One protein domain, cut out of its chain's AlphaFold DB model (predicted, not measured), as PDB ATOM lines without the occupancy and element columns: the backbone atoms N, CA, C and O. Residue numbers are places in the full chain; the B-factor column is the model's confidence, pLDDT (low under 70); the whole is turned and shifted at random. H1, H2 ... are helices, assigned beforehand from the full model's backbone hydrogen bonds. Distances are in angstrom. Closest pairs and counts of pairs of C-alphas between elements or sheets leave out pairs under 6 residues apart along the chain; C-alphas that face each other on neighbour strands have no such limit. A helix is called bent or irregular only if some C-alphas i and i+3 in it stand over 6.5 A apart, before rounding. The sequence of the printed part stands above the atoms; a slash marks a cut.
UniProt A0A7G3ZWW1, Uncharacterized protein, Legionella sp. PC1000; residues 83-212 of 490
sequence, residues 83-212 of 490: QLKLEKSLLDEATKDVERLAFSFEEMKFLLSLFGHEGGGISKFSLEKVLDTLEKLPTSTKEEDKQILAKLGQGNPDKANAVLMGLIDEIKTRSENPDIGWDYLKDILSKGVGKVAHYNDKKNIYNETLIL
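This is residues 83 to 212 of the 490 residues of an uncharacterized protein of Legionella sp. PC1000 (UniProt A0A7G3ZWW1). One very long helix, H7, runs the length of the domain; H1 lies side by side with its later part to make a two-helix arm, and H2 to H6 gather at the other end. There H2 sits in the middle and crosses H7, H4 and H6 lie side by side running opposite ways, H5 crosses near one end of that pair, and H6 folds back into H7 as a hairpin. The printed part has 130 residues with seven named helices, H1 to H7 in chain order, and no named strand; the class is all helix. It is compact, with a radius of gyration of the C-alphas of 15.8 A and spans of 45 by 36 by 25 A.

Start at H7, residues 181 to 212, the hub, which touches four helices. Look at Tyr 199: its C-alpha is 5.0 A from that of Ala 94 in H1, residues 83 to 98, the closest pair of two helices that touch at a shallow tilt of 24 degrees, opposite ways. H7 touches H2, residues 105 to 115, with residues 189 to 197 alone; they stand about perpendicular at 80 degrees, closest at the C-alphas of Met 108 and Val 193, 5.3 A. With residues 186 to 190 alone H7 touches H3, residues 118 to 124, closest at the C-alphas of Ile 122 and Ser 190, 5.7 A. Residues 171 to 176 of H6, residues 157 to 176, touch H7 in a helical hairpin, closest at the C-alphas of Ser 175 and Gly 181, 4.5 A. Farther out, H6 touches H4, residues 127 to 139, at a shallow tilt of 12 degrees, opposite ways, closest at the C-alphas of Leu 131 and Ile 168, 6.6 A. H5, residues 143 to 152, is about perpendicular to H6 at 84 degrees, and the two touch at the C-alphas of Leu 152 and Ala 160, 5.2 A, their closest. H5 also touches H2, closest at the C-alphas of Phe 110 and Leu 152, 6.9 A, but H5 and H7 are apart. In H1, H2, H5, H6 and H7 every O i to N i+4 pair is within hydrogen-bond range; H4 has 7 of 9, and H3 has 0 of 3, with 2 of 4 O i to N i+3 pairs.

Find C-alpha 181 at (119.346, 87.956, 60.383); from there H7 runs 47.0 A to C-alpha 212 at (157.626, 106.486, 80.367). H1 begins at C-alpha 83, (158.337, 96.196, 76.815), and runs 22.5 A; H6 runs 28.4 A, H4 19.8 A, H2 15.1 A, H5 14.2 A and H3 10.8 A. H3 and H4 are irregular: C-alphas 119 and 122 are 9.7 A apart, and C-alphas 135 and 138 are 7.1 A apart.

The C-alphas of Pro 178 and Leu 212 are the two farthest apart, 51.4 A, while those of Gln 83 and Leu 212, first and last printed, are 10.9 A apart. The printed part has no cut; the link from H1 to H2 is short and the other links are tight. Mean pLDDT of the printed part is 82.1, with residues 118 to 120, 144 and 147 to 155 under 70.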
ATOM      1  N   GLN A  83     159.770  96.041  76.580       89.94
ATOM      2  CA  GLN A  83     158.337  96.196  76.815       89.94
ATOM      3  C   GLN A  83     157.662  96.978  75.679       89.94
ATOM      4  O   GLN A  83     156.654  96.525  75.144       89.94
ATOM      5  N   LEU A  84     158.250  98.093  75.239       88.50
ATOM      6  CA  LEU A  84     157.714  98.898  74.140       88.50
ATOM      7  C   LEU A  84     157.663  98.108  72.823       88.50
ATOM      8  O   LEU A  84     156.704  98.234  72.065       88.50
ATOM      9  N   LYS A  85     158.669  97.265  72.544       92.06
ATOM     10  CA  LYS A  85     158.660  96.368  71.373       92.06
ATOM     11  C   LYS A  85     157.528  95.345  71.451       92.06
ATOM     12  O   LYS A  85     156.847  95.121  70.450       92.06
ATOM     13  N   LEU A  86     157.322  94.739  72.621       94.50
ATOM     14  CA  LEU A  86     156.229  93.794  72.845       94.50
ATOM     15  C   LEU A  86     154.869  94.473  72.654       94.50
ATOM     16  O   LEU A  86     154.029  93.983  71.904       94.50
ATOM     17  N   GLU A  87     154.661  95.623  73.288       89.06
ATOM     18  CA  GLU A  87     153.414  96.382  73.192       89.06
ATOM     19  C   GLU A  87     153.152  96.888  71.776       89.06
ATOM     20  O   GLU A  87     152.010  96.852  71.323       89.06
ATOM     21  N   LYS A  88     154.200  97.275  71.039       90.50
ATOM     22  CA  LYS A  88     154.088  97.617  69.620       90.50
ATOM     23  C   LYS A  88     153.620  96.425  68.791       90.50
ATOM     24  O   LYS A  88     152.709  96.582  67.988       90.50
ATOM     25  N   SER A  89     154.177  95.234  69.023       93.94
ATOM     26  CA  SER A  89     153.730  94.007  68.350       93.94
ATOM     27  C   SER A  89     152.258  93.699  68.640       93.94
ATOM     28  O   SER A  89     151.520  93.339  67.725       93.94
ATOM     29  N   LEU A  90     151.819  93.859  69.893       91.19
ATOM     30  CA  LEU A  90     150.419  93.658  70.287       91.19
ATOM     31  C   LEU A  90     149.491  94.712  69.666       91.19
ATOM     32  O   LEU A  90     148.384  94.390  69.244       91.19
ATOM     33  N   LEU A  91     149.935  95.968  69.585       89.94
ATOM     34  CA  LEU A  91     149.205  97.033  68.902       89.94
ATOM     35  C   LEU A  91     149.100  96.763  67.395       89.94
ATOM     36  O   LEU A  91     148.036  96.965  66.814       89.94
ATOM     37  N   ASP A  92     150.171  96.292  66.758       87.88
ATOM     38  CA  ASP A  92     150.180  95.959  65.331       87.88
ATOM     39  C   ASP A  92     149.246  94.775  65.027       87.88
ATOM     40  O   ASP A  92     148.554  94.775  64.008       87.88
ATOM     41  N   GLU A  93     149.173  93.785  65.919       91.19
ATOM     42  CA  GLU A  93     148.190  92.700  65.846       91.19
ATOM     43  C   GLU A  93     146.752  93.226  65.980       91.19
ATOM     44  O   GLU A  93     145.925  92.976  65.102       91.19
ATOM     45  N   ALA A  94     146.475  94.044  67.000       89.06
ATOM     46  CA  ALA A  94     145.159  94.654  67.190       89.06
ATOM     47  C   ALA A  94     144.752  95.566  66.015       89.06
ATOM     48  O   ALA A  94     143.576  95.649  65.660       89.06
ATOM     49  N   THR A  95     145.722  96.224  65.375       87.06
ATOM     50  CA  THR A  95     145.498  97.041  64.174       87.06
ATOM     51  C   THR A  95     144.999  96.175  63.017       87.06
ATOM     52  O   THR A  95     143.986  96.503  62.402       87.06
ATOM     53  N   LYS A  96     145.630  95.019  62.771       91.00
ATOM     54  CA  LYS A  96     145.187  94.069  61.732       91.00
ATOM     55  C   LYS A  96     143.785  93.523  61.990       91.00
ATOM     56  O   LYS A  96     143.050  93.237  61.046       91.00
ATOM     57  N   ASP A  97     143.407  93.353  63.254       87.38
ATOM     58  CA  ASP A  97     142.066  92.894  63.613       87.38
ATOM     59  C   ASP A  97     140.986  93.926  63.291       87.38
ATOM     60  O   ASP A  97     139.900  93.543  62.835       87.38
ATOM     61  N   VAL A  98     141.300  95.208  63.492       86.12
ATOM     62  CA  VAL A  98     140.453  96.356  63.149       86.12
ATOM     63  C   VAL A  98     140.357  96.571  61.632       86.12
ATOM     64  O   VAL A  98     139.291  96.909  61.127       86.12
ATOM     65  N   GLU A  99     141.417  96.302  60.870       82.88
ATOM     66  CA  GLU A  99     141.388  96.373  59.396       82.88
ATOM     67  C   GLU A  99     140.416  95.361  58.754       82.88
ATOM     68  O   GLU A  99     140.037  95.506  57.594       82.88
ATOM     69  N   ARG A 100     140.004  94.325  59.498       84.62
ATOM     70  CA  ARG A 100     139.125  93.235  59.032       84.62
ATOM     71  C   ARG A 100     137.682  93.361  59.527       84.62
ATOM     72  O   ARG A 100     136.969  92.358  59.599       84.62
ATOM     73  N   LEU A 101     137.265  94.546  59.959       82.06
ATOM     74  CA  LEU A 101     135.910  94.769  60.455       82.06
ATOM     75  C   LEU A 101     134.882  94.752  59.314       82.06
ATOM     76  O   LEU A 101     135.158  95.163  58.192       82.06
ATOM     77  N   ALA A 102     133.676  94.269  59.619       79.69
ATOM     78  CA  ALA A 102     132.556  94.238  58.672       79.69
ATOM     79  C   ALA A 102     131.828  95.592  58.529       79.69
ATOM     80  O   ALA A 102     130.965  95.723  57.658       79.69
ATOM     81  N   PHE A 103     132.162  96.539  59.408       79.56
ATOM     82  CA  PHE A 103     131.767  97.949  59.424       79.56
ATOM     83  C   PHE A 103     133.036  98.780  59.653       79.56
ATOM     84  O   PHE A 103     134.060  98.232  60.070       79.56
ATOM     85  N   SER A 104     132.981 100.086  59.412       76.19
ATOM     86  CA  SER A 104     134.125 100.972  59.635       76.19
ATOM     87  C   SER A 104     134.558 101.017  61.107       76.19
ATOM     88  O   SER A 104     133.801 100.702  62.034       76.19
ATOM     89  N   PHE A 105     135.807 101.427  61.331       77.00
ATOM     90  CA  PHE A 105     136.336 101.620  62.677       77.00
ATOM     91  C   PHE A 105     135.541 102.683  63.441       77.00
ATOM     92  O   PHE A 105     135.263 102.511  64.623       77.00
ATOM     93  N   GLU A 106     135.151 103.757  62.762       73.31
ATOM     94  CA  GLU A 106     134.385 104.878  63.293       73.31
ATOM     95  C   GLU A 106     133.000 104.430  63.766       73.31
ATOM     96  O   GLU A 106     132.615 104.741  64.892       73.31
ATOM     97  N   GLU A 107     132.294 103.627  62.965       75.94
ATOM     98  CA  GLU A 107     131.004 103.034  63.339       75.94
ATOM     99  C   GLU A 107     131.150 102.088  64.534       75.94
ATOM    100  O   GLU A 107     130.392 102.173  65.496       75.94
ATOM    101  N   MET A 108     132.162 101.220  64.529       84.31
ATOM    102  CA  MET A 108     132.395 100.276  65.628       84.31
ATOM    103  C   MET A 108     132.829 100.971  66.919       84.31
ATOM    104  O   MET A 108     132.436 100.567  68.012       84.31
ATOM    105  N   LYS A 109     133.611 102.045  66.812       76.88
ATOM    106  CA  LYS A 109     134.010 102.886  67.943       76.88
ATOM    107  C   LYS A 109     132.825 103.656  68.513       76.88
ATOM    108  O   LYS A 109     132.714 103.800  69.728       76.88
ATOM    109  N   PHE A 110     131.938 104.129  67.652       78.62
ATOM    110  CA  PHE A 110     130.699 104.772  68.060       78.62
ATOM    111  C   PHE A 110     129.777 103.798  68.795       78.62
ATOM    112  O   PHE A 110     129.358 104.059  69.923       78.62
ATOM    113  N   LEU A 111     129.569 102.618  68.222       84.50
ATOM    114  CA  LEU A 111     128.844 101.521  68.851       84.50
ATOM    115  C   LEU A 111     129.452 101.117  70.204       84.50
ATOM    116  O   LEU A 111     128.720 100.934  71.177       84.50
ATOM    117  N   LEU A 112     130.785 101.064  70.304       83.69
ATOM    118  CA  LEU A 112     131.491 100.861  71.569       83.69
ATOM    119  C   LEU A 112     131.156 101.952  72.598       83.69
ATOM    120  O   LEU A 112     130.909 101.622  73.752       83.69
ATOM    121  N   SER A 113     131.134 103.232  72.212       77.81
ATOM    122  CA  SER A 113     130.826 104.322  73.152       77.81
ATOM    123  C   SER A 113     129.389 104.316  73.673       77.81
ATOM    124  O   SER A 113     129.152 104.779  74.782       77.81
ATOM    125  N   LEU A 114     128.445 103.769  72.903       81.88
ATOM    126  CA  LEU A 114     127.027 103.746  73.268       81.88
ATOM    127  C   LEU A 114     126.630 102.512  74.066       81.88
ATOM    128  O   LEU A 114     125.846 102.595  75.008       81.88
ATOM    129  N   PHE A 115     127.150 101.355  73.669       84.50
ATOM    130  CA  PHE A 115     126.713 100.073  74.212       84.50
ATOM    131  C   PHE A 115     127.774  99.406  75.087       84.50
ATOM    132  O   PHE A 115     127.459  98.453  75.802       84.50
ATOM    133  N   GLY A 116     129.013  99.905  75.057       79.31
ATOM    134  CA  GLY A 116     130.147  99.328  75.766       79.31
ATOM    135  C   GLY A 116     130.553  97.953  75.234       79.31
ATOM    136  O   GLY A 116     129.937  97.381  74.330       79.31
ATOM    137  N   HIS A 117     131.606  97.396  75.830       75.62
ATOM    138  CA  HIS A 117     131.975  95.987  75.648       75.62
ATOM    139  C   HIS A 117     131.821  95.170  76.942       75.62
ATOM    140  O   HIS A 117     131.692  93.946  76.893       75.62
ATOM    141  N   GLU A 118     131.860  95.819  78.111       66.00
ATOM    142  CA  GLU A 118     131.763  95.145  79.404       66.00
ATOM    143  C   GLU A 118     130.329  94.716  79.703       66.00
ATOM    144  O   GLU A 118     129.356  95.353  79.302       66.00
ATOM    145  N   GLY A 119     130.185  93.582  80.390       57.59
ATOM    146  CA  GLY A 119     128.871  93.072  80.752       57.59
ATOM    147  C   GLY A 119     127.992  92.736  79.545       57.59
ATOM    148  O   GLY A 119     126.782  92.827  79.680       57.59
ATOM    149  N   GLY A 120     128.550  92.335  78.398       63.22
ATOM    150  CA  GLY A 120     127.820  91.783  77.246       63.22
ATOM    151  C   GLY A 120     127.547  92.745  76.083       63.22
ATOM    152  O   GLY A 120     127.203  92.262  75.010       63.22
ATOM    153  N   GLY A 121     127.734  94.059  76.231       79.38
ATOM    154  CA  GLY A 121     127.665  95.021  75.116       79.38
ATOM    155  C   GLY A 121     126.405  94.916  74.237       79.38
ATOM    156  O   GLY A 121     125.328  94.539  74.711       79.38
ATOM    157  N   ILE A 122     126.550  95.194  72.933       85.06
ATOM    158  CA  ILE A 122     125.470  95.110  71.921       85.06
ATOM    159  C   ILE A 122     124.754  93.754  71.932       85.06
ATOM    160  O   ILE A 122     123.549  93.698  71.680       85.06
ATOM    161  N   SER A 123     125.443  92.667  72.295       84.38
ATOM    162  CA  SER A 123     124.860  91.318  72.301       84.38
ATOM    163  C   SER A 123     123.637  91.153  73.216       84.38
ATOM    164  O   SER A 123     122.862  90.211  73.043       84.38
ATOM    165  N   LYS A 124     123.430  92.077  74.164       86.25
ATOM    166  CA  LYS A 124     122.290  92.085  75.092       86.25
ATOM    167  C   LYS A 124     121.048  92.813  74.580       86.25
ATOM    168  O   LYS A 124     120.023  92.797  75.264       86.25
ATOM    169  N   PHE A 125     121.127  93.483  73.437       87.12
ATOM    170  CA  PHE A 125     120.058  94.342  72.942       87.12
ATOM    171  C   PHE A 125     119.297  93.671  71.791       87.12
ATOM    172  O   PHE A 125     119.868  92.933  70.983       87.12
ATOM    173  N   SER A 126     117.983  93.902  71.733       89.38
ATOM    174  CA  SER A 126     117.183  93.565  70.552       89.38
ATOM    175  C   SER A 126     117.442  94.582  69.442       89.38
ATOM    176  O   SER A 126     117.924  95.685  69.719       89.38
ATOM    177  N   LEU A 127     117.101  94.224  68.202       90.50
ATOM    178  CA  LEU A 127     117.234  95.119  67.056       90.50
ATOM    179  C   LEU A 127     116.489  96.436  67.305       90.50
ATOM    180  O   LEU A 127     117.071  97.503  67.147       90.50
ATOM    181  N   GLU A 128     115.247  96.367  67.793       91.25
ATOM    182  CA  GLU A 128     114.419  97.549  68.061       91.25
ATOM    183  C   GLU A 128     115.087  98.473  69.074       91.25
ATOM    184  O   GLU A 128     115.096  99.684  68.896       91.25
ATOM    185  N   LYS A 129     115.690  97.910  70.125       88.94
ATOM    186  CA  LYS A 129     116.344  98.706  71.163       88.94
ATOM    187  C   LYS A 129     117.636  99.354  70.670       88.94
ATOM    188  O   LYS A 129     117.950 100.464  71.098       88.94
ATOM    189  N   VAL A 130     118.380  98.682  69.790       89.00
ATOM    190  CA  VAL A 130     119.569  99.263  69.153       89.00
ATOM    191  C   VAL A 130     119.155 100.410  68.235       89.00
ATOM    192  O   VAL A 130     119.686 101.507  68.378       89.00
ATOM    193  N   LEU A 131     118.169 100.189  67.363       91.12
ATOM    194  CA  LEU A 131     117.685 101.205  66.427       91.12
ATOM    195  C   LEU A 131     117.079 102.414  67.151       91.12
ATOM    196  O   LEU A 131     117.466 103.537  66.857       91.12
ATOM    197  N   ASP A 132     116.230 102.197  68.158       90.44
ATOM    198  CA  ASP A 132     115.626 103.272  68.958       90.44
ATOM    199  C   ASP A 132     116.683 104.132  69.666       90.44
ATOM    200  O   ASP A 132     116.561 105.354  69.739       90.44
ATOM    201  N   THR A 133     117.754 103.501  70.159       87.31
ATOM    202  CA  THR A 133     118.876 104.221  70.778       87.31
ATOM    203  C   THR A 133     119.583 105.099  69.749       87.31
ATOM    204  O   THR A 133     119.802 106.281  70.006       87.31
ATOM    205  N   LEU A 134     119.901 104.538  68.576       88.25
ATOM    206  CA  LEU A 134     120.571 105.240  67.480       88.25
ATOM    207  C   LEU A 134     119.725 106.396  66.927       88.25
ATOM    208  O   LEU A 134     120.236 107.497  66.762       88.25
ATOM    209  N   GLU A 135     118.429 106.191  66.703       88.75
ATOM    210  CA  GLU A 135     117.522 107.196  66.133       88.75
ATOM    211  C   GLU A 135     117.284 108.388  67.079       88.75
ATOM    212  O   GLU A 135     117.082 109.515  66.625       88.75
ATOM    213  N   LYS A 136     117.348 108.174  68.400       87.00
ATOM    214  CA  LYS A 136     117.136 109.236  69.399       87.00
ATOM    215  C   LYS A 136     118.378 110.073  69.692       87.00
ATOM    216  O   LYS A 136     118.232 111.196  70.179       87.00
ATOM    217  N   LEU A 137     119.578 109.580  69.378       82.75
ATOM    218  CA  LEU A 137     120.851 110.251  69.676       82.75
ATOM    219  C   LEU A 137     120.928 111.718  69.220       82.75
ATOM    220  O   LEU A 137     121.283 112.552  70.054       82.75
ATOM    221  N   PRO A 138     120.541 112.086  67.980       80.94
ATOM    222  CA  PRO A 138     120.605 113.471  67.498       80.94
ATOM    223  C   PRO A 138     119.749 114.452  68.301       80.94
ATOM    224  O   PRO A 138     119.987 115.657  68.276       80.94
ATOM    225  N   THR A 139     118.743 113.936  69.010       81.81
ATOM    226  CA  THR A 139     117.802 114.724  69.816       81.81
ATOM    227  C   THR A 139     118.061 114.604  71.318       81.81
ATOM    228  O   THR A 139     117.314 115.169  72.119       81.81
ATOM    229  N   SER A 140     119.119 113.895  71.725       79.31
ATOM    230  CA  SER A 140     119.444 113.719  73.136       79.31
ATOM    231  C   SER A 140     119.921 115.019  73.782       79.31
ATOM    232  O   SER A 140     120.736 115.772  73.248       79.31
ATOM    233  N   THR A 141     119.437 115.268  74.998       76.25
ATOM    234  CA  THR A 141     119.867 116.402  75.823       76.25
ATOM    235  C   THR A 141     121.057 116.068  76.720       76.25
ATOM    236  O   THR A 141     121.564 116.969  77.387       76.25
ATOM    237  N   LYS A 142     121.500 114.803  76.769       77.50
ATOM    238  CA  LYS A 142     122.619 114.374  77.619       77.50
ATOM    239  C   LYS A 142     123.949 114.852  77.046       77.50
ATOM    240  O   LYS A 142     124.201 114.731  75.850       77.50
ATOM    241  N   GLU A 143     124.812 115.357  77.917       73.50
ATOM    242  CA  GLU A 143     126.124 115.882  77.527       73.50
ATOM    243  C   GLU A 143     127.038 114.793  76.945       73.50
ATOM    244  O   GLU A 143     127.736 115.020  75.962       73.50
ATOM    245  N   GLU A 144     126.963 113.579  77.488       68.62
ATOM    246  CA  GLU A 144     127.696 112.407  76.996       68.62
ATOM    247  C   GLU A 144     127.330 112.079  75.537       68.62
ATOM    248  O   GLU A 144     128.217 111.915  74.700       68.62
ATOM    249  N   ASP A 145     126.038 112.088  75.196       73.56
ATOM    250  CA  ASP A 145     125.549 111.811  73.838       73.56
ATOM    251  C   ASP A 145     125.986 112.904  72.846       73.56
ATOM    252  O   ASP A 145     126.396 112.611  71.719       73.56
ATOM    253  N   LYS A 146     125.984 114.172  73.282       72.06
ATOM    254  CA  LYS A 146     126.492 115.304  72.490       72.06
ATOM    255  C   LYS A 146     127.990 115.190  72.225       72.06
ATOM    256  O   LYS A 146     128.427 115.420  71.098       72.06
ATOM    257  N   GLN A 147     128.778 114.798  73.225       69.19
ATOM    258  CA  GLN A 147     130.215 114.562  73.060       69.19
ATOM    259  C   GLN A 147     130.497 113.393  72.111       69.19
ATOM    260  O   GLN A 147     131.445 113.450  71.326       69.19
ATOM    261  N   ILE A 148     129.679 112.340  72.156       65.44
ATOM    262  CA  ILE A 148     129.781 111.193  71.249       65.44
ATOM    263  C   ILE A 148     129.480 111.621  69.801       65.44
ATOM    264  O   ILE A 148     130.266 111.311  68.904       65.44
ATOM    265  N   LEU A 149     128.412 112.390  69.563       68.88
ATOM    266  CA  LEU A 149     128.075 112.916  68.231       68.88
ATOM    267  C   LEU A 149     129.125 113.900  67.701       68.88
ATOM    268  O   LEU A 149     129.507 113.829  66.533       68.88
ATOM    269  N   ALA A 150     129.650 114.771  68.565       68.94
ATOM    270  CA  ALA A 150     130.741 115.670  68.211       68.94
ATOM    271  C   ALA A 150     131.996 114.891  67.783       68.94
ATOM    272  O   ALA A 150     132.644 115.257  66.804       68.94
ATOM    273  N   LYS A 151     132.315 113.776  68.454       65.81
ATOM    274  CA  LYS A 151     133.428 112.890  68.070       65.81
ATOM    275  C   LYS A 151     133.165 112.159  66.750       65.81
ATOM    276  O   LYS A 151     134.091 112.031  65.953       65.81
ATOM    277  N   LEU A 152     131.929 111.718  66.503       65.75
ATOM    278  CA  LEU A 152     131.526 111.019  65.277       65.75
ATOM    279  C   LEU A 152     131.619 111.919  64.036       65.75
ATOM    280  O   LEU A 152     132.162 111.523  63.010       65.75
ATOM    281  N   GLY A 153     131.112 113.148  64.142       63.16
ATOM    282  CA  GLY A 153     131.105 114.122  63.050       63.16
ATOM    283  C   GLY A 153     132.364 114.976  62.947       63.16
ATOM    284  O   GLY A 153     132.410 115.864  62.098       63.16
ATOM    285  N   GLN A 154     133.361 114.760  63.817       65.38
ATOM    286  CA  GLN A 154     134.540 115.629  63.957       65.38
ATOM    287  C   GLN A 154     134.148 117.106  64.165       65.38
ATOM    288  O   GLN A 154     134.682 118.009  63.526       65.38
ATOM    289  N   GLY A 155     133.148 117.345  65.015       64.00
ATOM    290  CA  GLY A 155     132.574 118.665  65.278       64.00
ATOM    291  C   GLY A 155     131.561 119.149  64.235       64.00
ATOM    292  O   GLY A 155     130.993 120.219  64.418       64.00
ATOM    293  N   ASN A 156     131.295 118.380  63.170       73.19
ATOM    294  CA  ASN A 156     130.270 118.690  62.172       73.19
ATOM    295  C   ASN A 156     128.993 117.841  62.404       73.19
ATOM    296  O   ASN A 156     129.019 116.629  62.163       73.19
ATOM    297  N   PRO A 157     127.871 118.454  62.829       73.94
ATOM    298  CA  PRO A 157     126.615 117.746  63.095       73.94
ATOM    299  C   PRO A 157     126.029 117.015  61.880       73.94
ATOM    300  O   PRO A 157     125.502 115.914  62.028       73.94
ATOM    301  N   ASP A 158     126.169 117.571  60.674       75.25
ATOM    302  CA  ASP A 158     125.638 116.964  59.449       75.25
ATOM    303  C   ASP A 158     126.410 115.694  59.078       75.25
ATOM    304  O   ASP A 158     125.819 114.696  58.663       75.25
ATOM    305  N   LYS A 159     127.733 115.688  59.296       73.44
ATOM    306  CA  LYS A 159     128.557 114.479  59.140       73.44
ATOM    307  C   LYS A 159     128.203 113.416  60.175       73.44
ATOM    308  O   LYS A 159     128.110 112.247  59.816       73.44
ATOM    309  N   ALA A 160     127.996 113.812  61.433       71.56
ATOM    310  CA  ALA A 160     127.576 112.885  62.484       71.56
ATOM    311  C   ALA A 160     126.238 112.221  62.124       71.56
ATOM    312  O   ALA A 160     126.124 111.000  62.185       71.56
ATOM    313  N   ASN A 161     125.261 113.012  61.670       78.19
ATOM    314  CA  ASN A 161     123.966 112.500  61.227       78.19
ATOM    315  C   ASN A 161     124.079 111.599  59.992       78.19
ATOM    316  O   ASN A 161     123.423 110.565  59.948       78.19
ATOM    317  N   ALA A 162     124.915 111.935  59.008       76.88
ATOM    318  CA  ALA A 162     125.099 111.094  57.826       76.88
ATOM    319  C   ALA A 162     125.694 109.716  58.171       76.88
ATOM    320  O   ALA A 162     125.211 108.701  57.676       76.88
ATOM    321  N   VAL A 163     126.703 109.671  59.051       74.19
ATOM    322  CA  VAL A 163     127.303 108.412  59.532       74.19
ATOM    323  C   VAL A 163     126.294 107.605  60.350       74.19
ATOM    324  O   VAL A 163     126.174 106.398  60.170       74.19
ATOM    325  N   LEU A 164     125.532 108.273  61.217       82.94
ATOM    326  CA  LEU A 164     124.504 107.636  62.033       82.94
ATOM    327  C   LEU A 164     123.392 107.010  61.184       82.94
ATOM    328  O   LEU A 164     123.034 105.857  61.404       82.94
ATOM    329  N   MET A 165     122.861 107.754  60.212       83.12
ATOM    330  CA  MET A 165     121.803 107.260  59.328       83.12
ATOM    331  C   MET A 165     122.324 106.147  58.413       83.12
ATOM    332  O   MET A 165     121.645 105.140  58.256       83.12
ATOM    333  N   GLY A 166     123.559 106.264  57.907       81.19
ATOM    334  CA  GLY A 166     124.217 105.185  57.164       81.19
ATOM    335  C   GLY A 166     124.338 103.893  57.981       81.19
ATOM    336  O   GLY A 166     123.974 102.825  57.498       81.19
ATOM    337  N   LEU A 167     124.748 103.994  59.249       83.94
ATOM    338  CA  LEU A 167     124.827 102.853  60.163       83.94
ATOM    339  C   LEU A 167     123.448 102.241  60.456       83.94
ATOM    340  O   LEU A 167     123.313 101.018  60.485       83.94
ATOM    341  N   ILE A 168     122.426 103.072  60.678       88.25
ATOM    342  CA  ILE A 168     121.043 102.625  60.899       88.25
ATOM    343  C   ILE A 168     120.534 101.852  59.679       88.25
ATOM    344  O   ILE A 168     120.025 100.739  59.830       88.25
ATOM    345  N   ASP A 169     120.693 102.417  58.484       87.31
ATOM    346  CA  ASP A 169     120.236 101.813  57.233       87.31
ATOM    347  C   ASP A 169     120.982 100.510  56.941       87.31
ATOM    348  O   ASP A 169     120.376  99.519  56.525       87.31
ATOM    349  N   GLU A 170     122.284 100.464  57.222       86.94
ATOM    350  CA  GLU A 170     123.093  99.266  57.040       86.94
ATOM    351  C   GLU A 170     122.728  98.157  58.039       86.94
ATOM    352  O   GLU A 170     122.642  96.987  57.655       86.94
ATOM    353  N   ILE A 171     122.434  98.501  59.297       88.50
ATOM    354  CA  ILE A 171     121.925  97.541  60.285       88.50
ATOM    355  C   ILE A 171     120.560  97.003  59.850       88.50
ATOM    356  O   ILE A 171     120.389  95.785  59.831       88.50
ATOM    357  N   LYS A 172     119.617  97.874  59.462       87.94
ATOM    358  CA  LYS A 172     118.283  97.471  58.983       87.94
ATOM    359  C   LYS A 172     118.405  96.522  57.791       87.94
ATOM    360  O   LYS A 172     117.997  95.366  57.887       87.94
ATOM    361  N   THR A 173     119.108  96.950  56.745       87.25
ATOM    362  CA  THR A 173     119.294  96.185  55.501       87.25
ATOM    363  C   THR A 173     119.942  94.820  55.746       87.25
ATOM    364  O   THR A 173     119.481  93.803  55.229       87.25
ATOM    365  N   ARG A 174     121.012  94.758  56.552       88.44
ATOM    366  CA  ARG A 174     121.690  93.485  56.854       88.44
ATOM    367  C   ARG A 174     120.873  92.597  57.793       88.44
ATOM    368  O   ARG A 174     120.989  91.381  57.702       88.44
ATOM    369  N   SER A 175     120.059  93.175  58.676       87.38
ATOM    370  CA  SER A 175     119.189  92.417  59.586       87.38
ATOM    371  C   SER A 175     117.977  91.798  58.887       87.38
ATOM    372  O   SER A 175     117.515  90.739  59.307       87.38
ATOM    373  N   GLU A 176     117.500  92.423  57.808       86.94
ATOM    374  CA  GLU A 176     116.412  91.929  56.957       86.94
ATOM    375  C   GLU A 176     116.882  90.862  55.957       86.94
ATOM    376  O   GLU A 176     116.063  90.146  55.379       86.94
ATOM    377  N   ASN A 177     118.198  90.716  55.765       82.50
ATOM    378  CA  ASN A 177     118.757  89.664  54.928       82.50
ATOM    379  C   ASN A 177     118.535  88.286  55.593       82.50
ATOM    380  O   ASN A 177     119.074  88.051  56.680       82.50
ATOM    381  N   PRO A 178     117.806  87.355  54.947       77.19
ATOM    382  CA  PRO A 178     117.478  86.048  55.518       77.19
ATOM    383  C   PRO A 178     118.698  85.143  55.761       77.19
ATOM    384  O   PRO A 178     118.620  84.259  56.610       77.19
ATOM    385  N   ASP A 179     119.823  85.381  55.078       78.19
ATOM    386  CA  ASP A 179     121.075  84.633  55.268       78.19
ATOM    387  C   ASP A 179     121.910  85.150  56.455       78.19
ATOM    388  O   ASP A 179     122.874  84.505  56.872       78.19
ATOM    389  N   ILE A 180     121.566  86.324  56.997       82.94
ATOM    390  CA  ILE A 180     122.276  86.977  58.105       82.94
ATOM    391  C   ILE A 180     121.355  87.017  59.330       82.94
ATOM    392  O   ILE A 180     121.640  86.392  60.348       82.94
ATOM    393  N   GLY A 181     120.233  87.731  59.249       87.31
ATOM    394  CA  GLY A 181     119.346  87.956  60.383       87.31
ATOM    395  C   GLY A 181     119.994  88.744  61.532       87.31
ATOM    396  O   GLY A 181     121.204  88.993  61.583       87.31
ATOM    397  N   TRP A 182     119.178  89.152  62.506       91.62
ATOM    398  CA  TRP A 182     119.660  89.962  63.629       91.62
ATOM    399  C   TRP A 182     120.686  89.236  64.508       91.62
ATOM    400  O   TRP A 182     121.678  89.840  64.903       91.62
ATOM    401  N   ASP A 183     120.493  87.951  64.813       88.44
ATOM    402  CA  ASP A 183     121.373  87.248  65.756       88.44
ATOM    403  C   ASP A 183     122.809  87.096  65.243       88.44
ATOM    404  O   ASP A 183     123.756  87.291  66.009       88.44
ATOM    405  N   TYR A 184     122.988  86.822  63.948       89.19
ATOM    406  CA  TYR A 184     124.316  86.756  63.340       89.19
ATOM    407  C   TYR A 184     124.937  88.150  63.193       89.19
ATOM    408  O   TYR A 184     126.110  88.348  63.513       89.19
ATOM    409  N   LEU A 185     124.144  89.152  62.788       90.12
ATOM    410  CA  LEU A 185     124.607  90.538  62.711       90.12
ATOM    411  C   LEU A 185     125.060  91.063  64.081       90.12
ATOM    412  O   LEU A 185     126.100  91.706  64.196       90.12
ATOM    413  N   LYS A 186     124.317  90.734  65.135       90.25
ATOM    414  CA  LYS A 186     124.630  91.071  66.524       90.25
ATOM    415  C   LYS A 186     125.955  90.460  66.984       90.25
ATOM    416  O   LYS A 186     126.709  91.136  67.686       90.25
ATOM    417  N   ASP A 187     126.273  89.228  66.581       88.25
ATOM    418  CA  ASP A 187     127.585  88.613  66.835       88.25
ATOM    419  C   ASP A 187     128.711  89.362  66.100       88.25
ATOM    420  O   ASP A 187     129.729  89.700  66.710       88.25
ATOM    421  N   ILE A 188     128.502  89.714  64.827       89.75
ATOM    422  CA  ILE A 188     129.453  90.510  64.030       89.75
ATOM    423  C   ILE A 188     129.722  91.871  64.688       89.75
ATOM    424  O   ILE A 188     130.884  92.243  64.875       89.75
ATOM    425  N   LEU A 189     128.667  92.597  65.071       90.31
ATOM    426  CA  LEU A 189     128.764  93.896  65.741       90.31
ATOM    427  C   LEU A 189     129.483  93.778  67.088       90.31
ATOM    428  O   LEU A 189     130.392  94.552  67.377       90.31
ATOM    429  N   SER A 190     129.132  92.772  67.891       89.25
ATOM    430  CA  SER A 190     129.735  92.565  69.213       89.25
ATOM    431  C   SER A 190     131.225  92.229  69.117       89.25
ATOM    432  O   SER A 190     132.037  92.794  69.851       89.25
ATOM    433  N   LYS A 191     131.613  91.359  68.177       89.19
ATOM    434  CA  LYS A 191     133.025  91.060  67.896       89.19
ATOM    435  C   LYS A 191     133.768  92.289  67.384       89.19
ATOM    436  O   LYS A 191     134.908  92.513  67.786       89.19
ATOM    437  N   GLY A 192     133.139  93.088  66.523       89.38
ATOM    438  CA  GLY A 192     133.728  94.317  66.002       89.38
ATOM    439  C   GLY A 192     134.000  95.353  67.094       89.38
ATOM    440  O   GLY A 192     135.125  95.837  67.215       89.38
ATOM    441  N   VAL A 193     133.015  95.601  67.960       90.31
ATOM    442  CA  VAL A 193     133.148  96.450  69.155       90.31
ATOM    443  C   VAL A 193     134.265  95.947  70.073       90.31
ATOM    444  O   VAL A 193     135.100  96.738  70.514       90.31
ATOM    445  N   GLY A 194     134.340  94.633  70.313       89.50
ATOM    446  CA  GLY A 194     135.401  94.025  71.121       89.50
ATOM    447  C   GLY A 194     136.804  94.233  70.539       89.50
ATOM    448  O   GLY A 194     137.734  94.554  71.275       89.50
ATOM    449  N   LYS A 195     136.960  94.125  69.215       89.31
ATOM    450  CA  LYS A 195     138.232  94.400  68.527       89.31
ATOM    451  C   LYS A 195     138.646  95.866  68.629       89.31
ATOM    452  O   LYS A 195     139.816  96.152  68.868       89.31
ATOM    453  N   VAL A 196     137.700  96.796  68.490       88.25
ATOM    454  CA  VAL A 196     137.973  98.233  68.652       88.25
ATOM    455  C   VAL A 196     138.361  98.574  70.089       88.25
ATOM    456  O   VAL A 196     139.303  99.340  70.293       88.25
ATOM    457  N   ALA A 197     137.686  97.988  71.081       87.38
ATOM    458  CA  ALA A 197     138.067  98.134  72.484       87.38
ATOM    459  C   ALA A 197     139.498  97.638  72.719       87.38
ATOM    460  O   ALA A 197     140.339  98.388  73.208       87.38
ATOM    461  N   HIS A 198     139.803  96.425  72.248       90.19
ATOM    462  CA  HIS A 198     141.136  95.845  72.355       90.19
ATOM    463  C   HIS A 198     142.215  96.726  71.710       90.19
ATOM    464  O   HIS A 198     143.260  96.965  72.311       90.19
ATOM    465  N   TYR A 199     141.957  97.256  70.510       89.00
ATOM    466  CA  TYR A 199     142.860  98.195  69.845       89.00
ATOM    467  C   TYR A 199     143.100  99.459  70.675       89.00
ATOM    468  O   TYR A 199     144.253  99.857  70.854       89.00
ATOM    469  N   ASN A 200     142.040 100.080  71.204       84.31
ATOM    470  CA  ASN A 200     142.170 101.284  72.024       84.31
ATOM    471  C   ASN A 200     142.994 101.010  73.290       84.31
ATOM    472  O   ASN A 200     143.881 101.799  73.614       84.31
ATOM    473  N   ASP A 201     142.777  99.870  73.948       86.81
ATOM    474  CA  ASP A 201     143.551  99.464  75.123       86.81
ATOM    475  C   ASP A 201     145.033  99.288  74.784       86.81
ATOM    476  O   ASP A 201     145.897  99.856  75.451       86.81
ATOM    477  N   LYS A 202     145.355  98.550  73.711       86.00
ATOM    478  CA  LYS A 202     146.752  98.357  73.287       86.00
ATOM    479  C   LYS A 202     147.418  99.661  72.877       86.00
ATOM    480  O   LYS A 202     148.589  99.861  73.191       86.00
ATOM    481  N   LYS A 203     146.678 100.561  72.228       82.62
ATOM    482  CA  LYS A 203     147.173 101.888  71.859       82.62
ATOM    483  C   LYS A 203     147.497 102.720  73.096       82.62
ATOM    484  O   LYS A 203     148.559 103.335  73.143       82.62
ATOM    485  N   ASN A 204     146.613 102.721  74.093       76.75
ATOM    486  CA  ASN A 204     146.826 103.454  75.336       76.75
ATOM    487  C   ASN A 204     148.037 102.912  76.100       76.75
ATOM    488  O   ASN A 204     148.915 103.693  76.446       76.75
ATOM    489  N   ILE A 205     148.135 101.589  76.264       77.38
ATOM    490  CA  ILE A 205     149.274 100.938  76.927       77.38
ATOM    491  C   ILE A 205     150.593 101.289  76.219       77.38
ATOM    492  O   ILE A 205     151.527 101.757  76.861       77.38
ATOM    493  N   TYR A 206     150.645 101.149  74.889       78.75
ATOM    494  CA  TYR A 206     151.831 101.502  74.105       78.75
ATOM    495  C   TYR A 206     152.233 102.974  74.290       78.75
ATOM    496  O   TYR A 206     153.410 103.287  74.479       78.75
ATOM    497  N   ASN A 207     151.260 103.888  74.255       75.75
ATOM    498  CA  ASN A 207     151.510 105.315  74.437       75.75
ATOM    499  C   ASN A 207     152.003 105.631  75.855       75.75
ATOM    500  O   ASN A 207     152.928 106.427  76.010       75.75
ATOM    501  N   GLU A 208     151.430 105.005  76.883       76.12
ATOM    502  CA  GLU A 208     151.880 105.156  78.269       76.12
ATOM    503  C   GLU A 208     153.334 104.701  78.433       76.12
ATOM    504  O   GLU A 208     154.155 105.444  78.978       76.12
ATOM    505  N   THR A 209     153.695 103.537  77.895       76.12
ATOM    506  CA  THR A 209     155.074 103.030  77.940       76.12
ATOM    507  C   THR A 209     156.035 103.894  77.133       76.12
ATOM    508  O   THR A 209     157.162 104.136  77.574       76.12
ATOM    509  N   LEU A 210     155.604 104.420  75.983       77.19
ATOM    510  CA  LEU A 210     156.401 105.357  75.193       77.19
ATOM    511  C   LEU A 210     156.703 106.632  75.988       77.19
ATOM    512  O   LEU A 210     157.858 107.051  76.050       77.19
ATOM    513  N   ILE A 211     155.692 107.209  76.648       75.19
ATOM    514  CA  ILE A 211     155.853 108.379  77.519       75.19
ATOM    515  C   ILE A 211     156.832 108.071  78.658       75.19
ATOM    516  O   ILE A 211     157.718 108.880  78.940       75.19
ATOM    517  N   LEU A 212     156.710 106.907  79.302       76.38
ATOM    518  CA  LEU A 212     157.626 106.486  80.367       76.38
ATOM    519  C   LEU A 212     159.070 106.362  79.866       76.38
ATOM    520  O   LEU A 212     159.989 106.843  80.532       76.38
TER     521      LEU A 212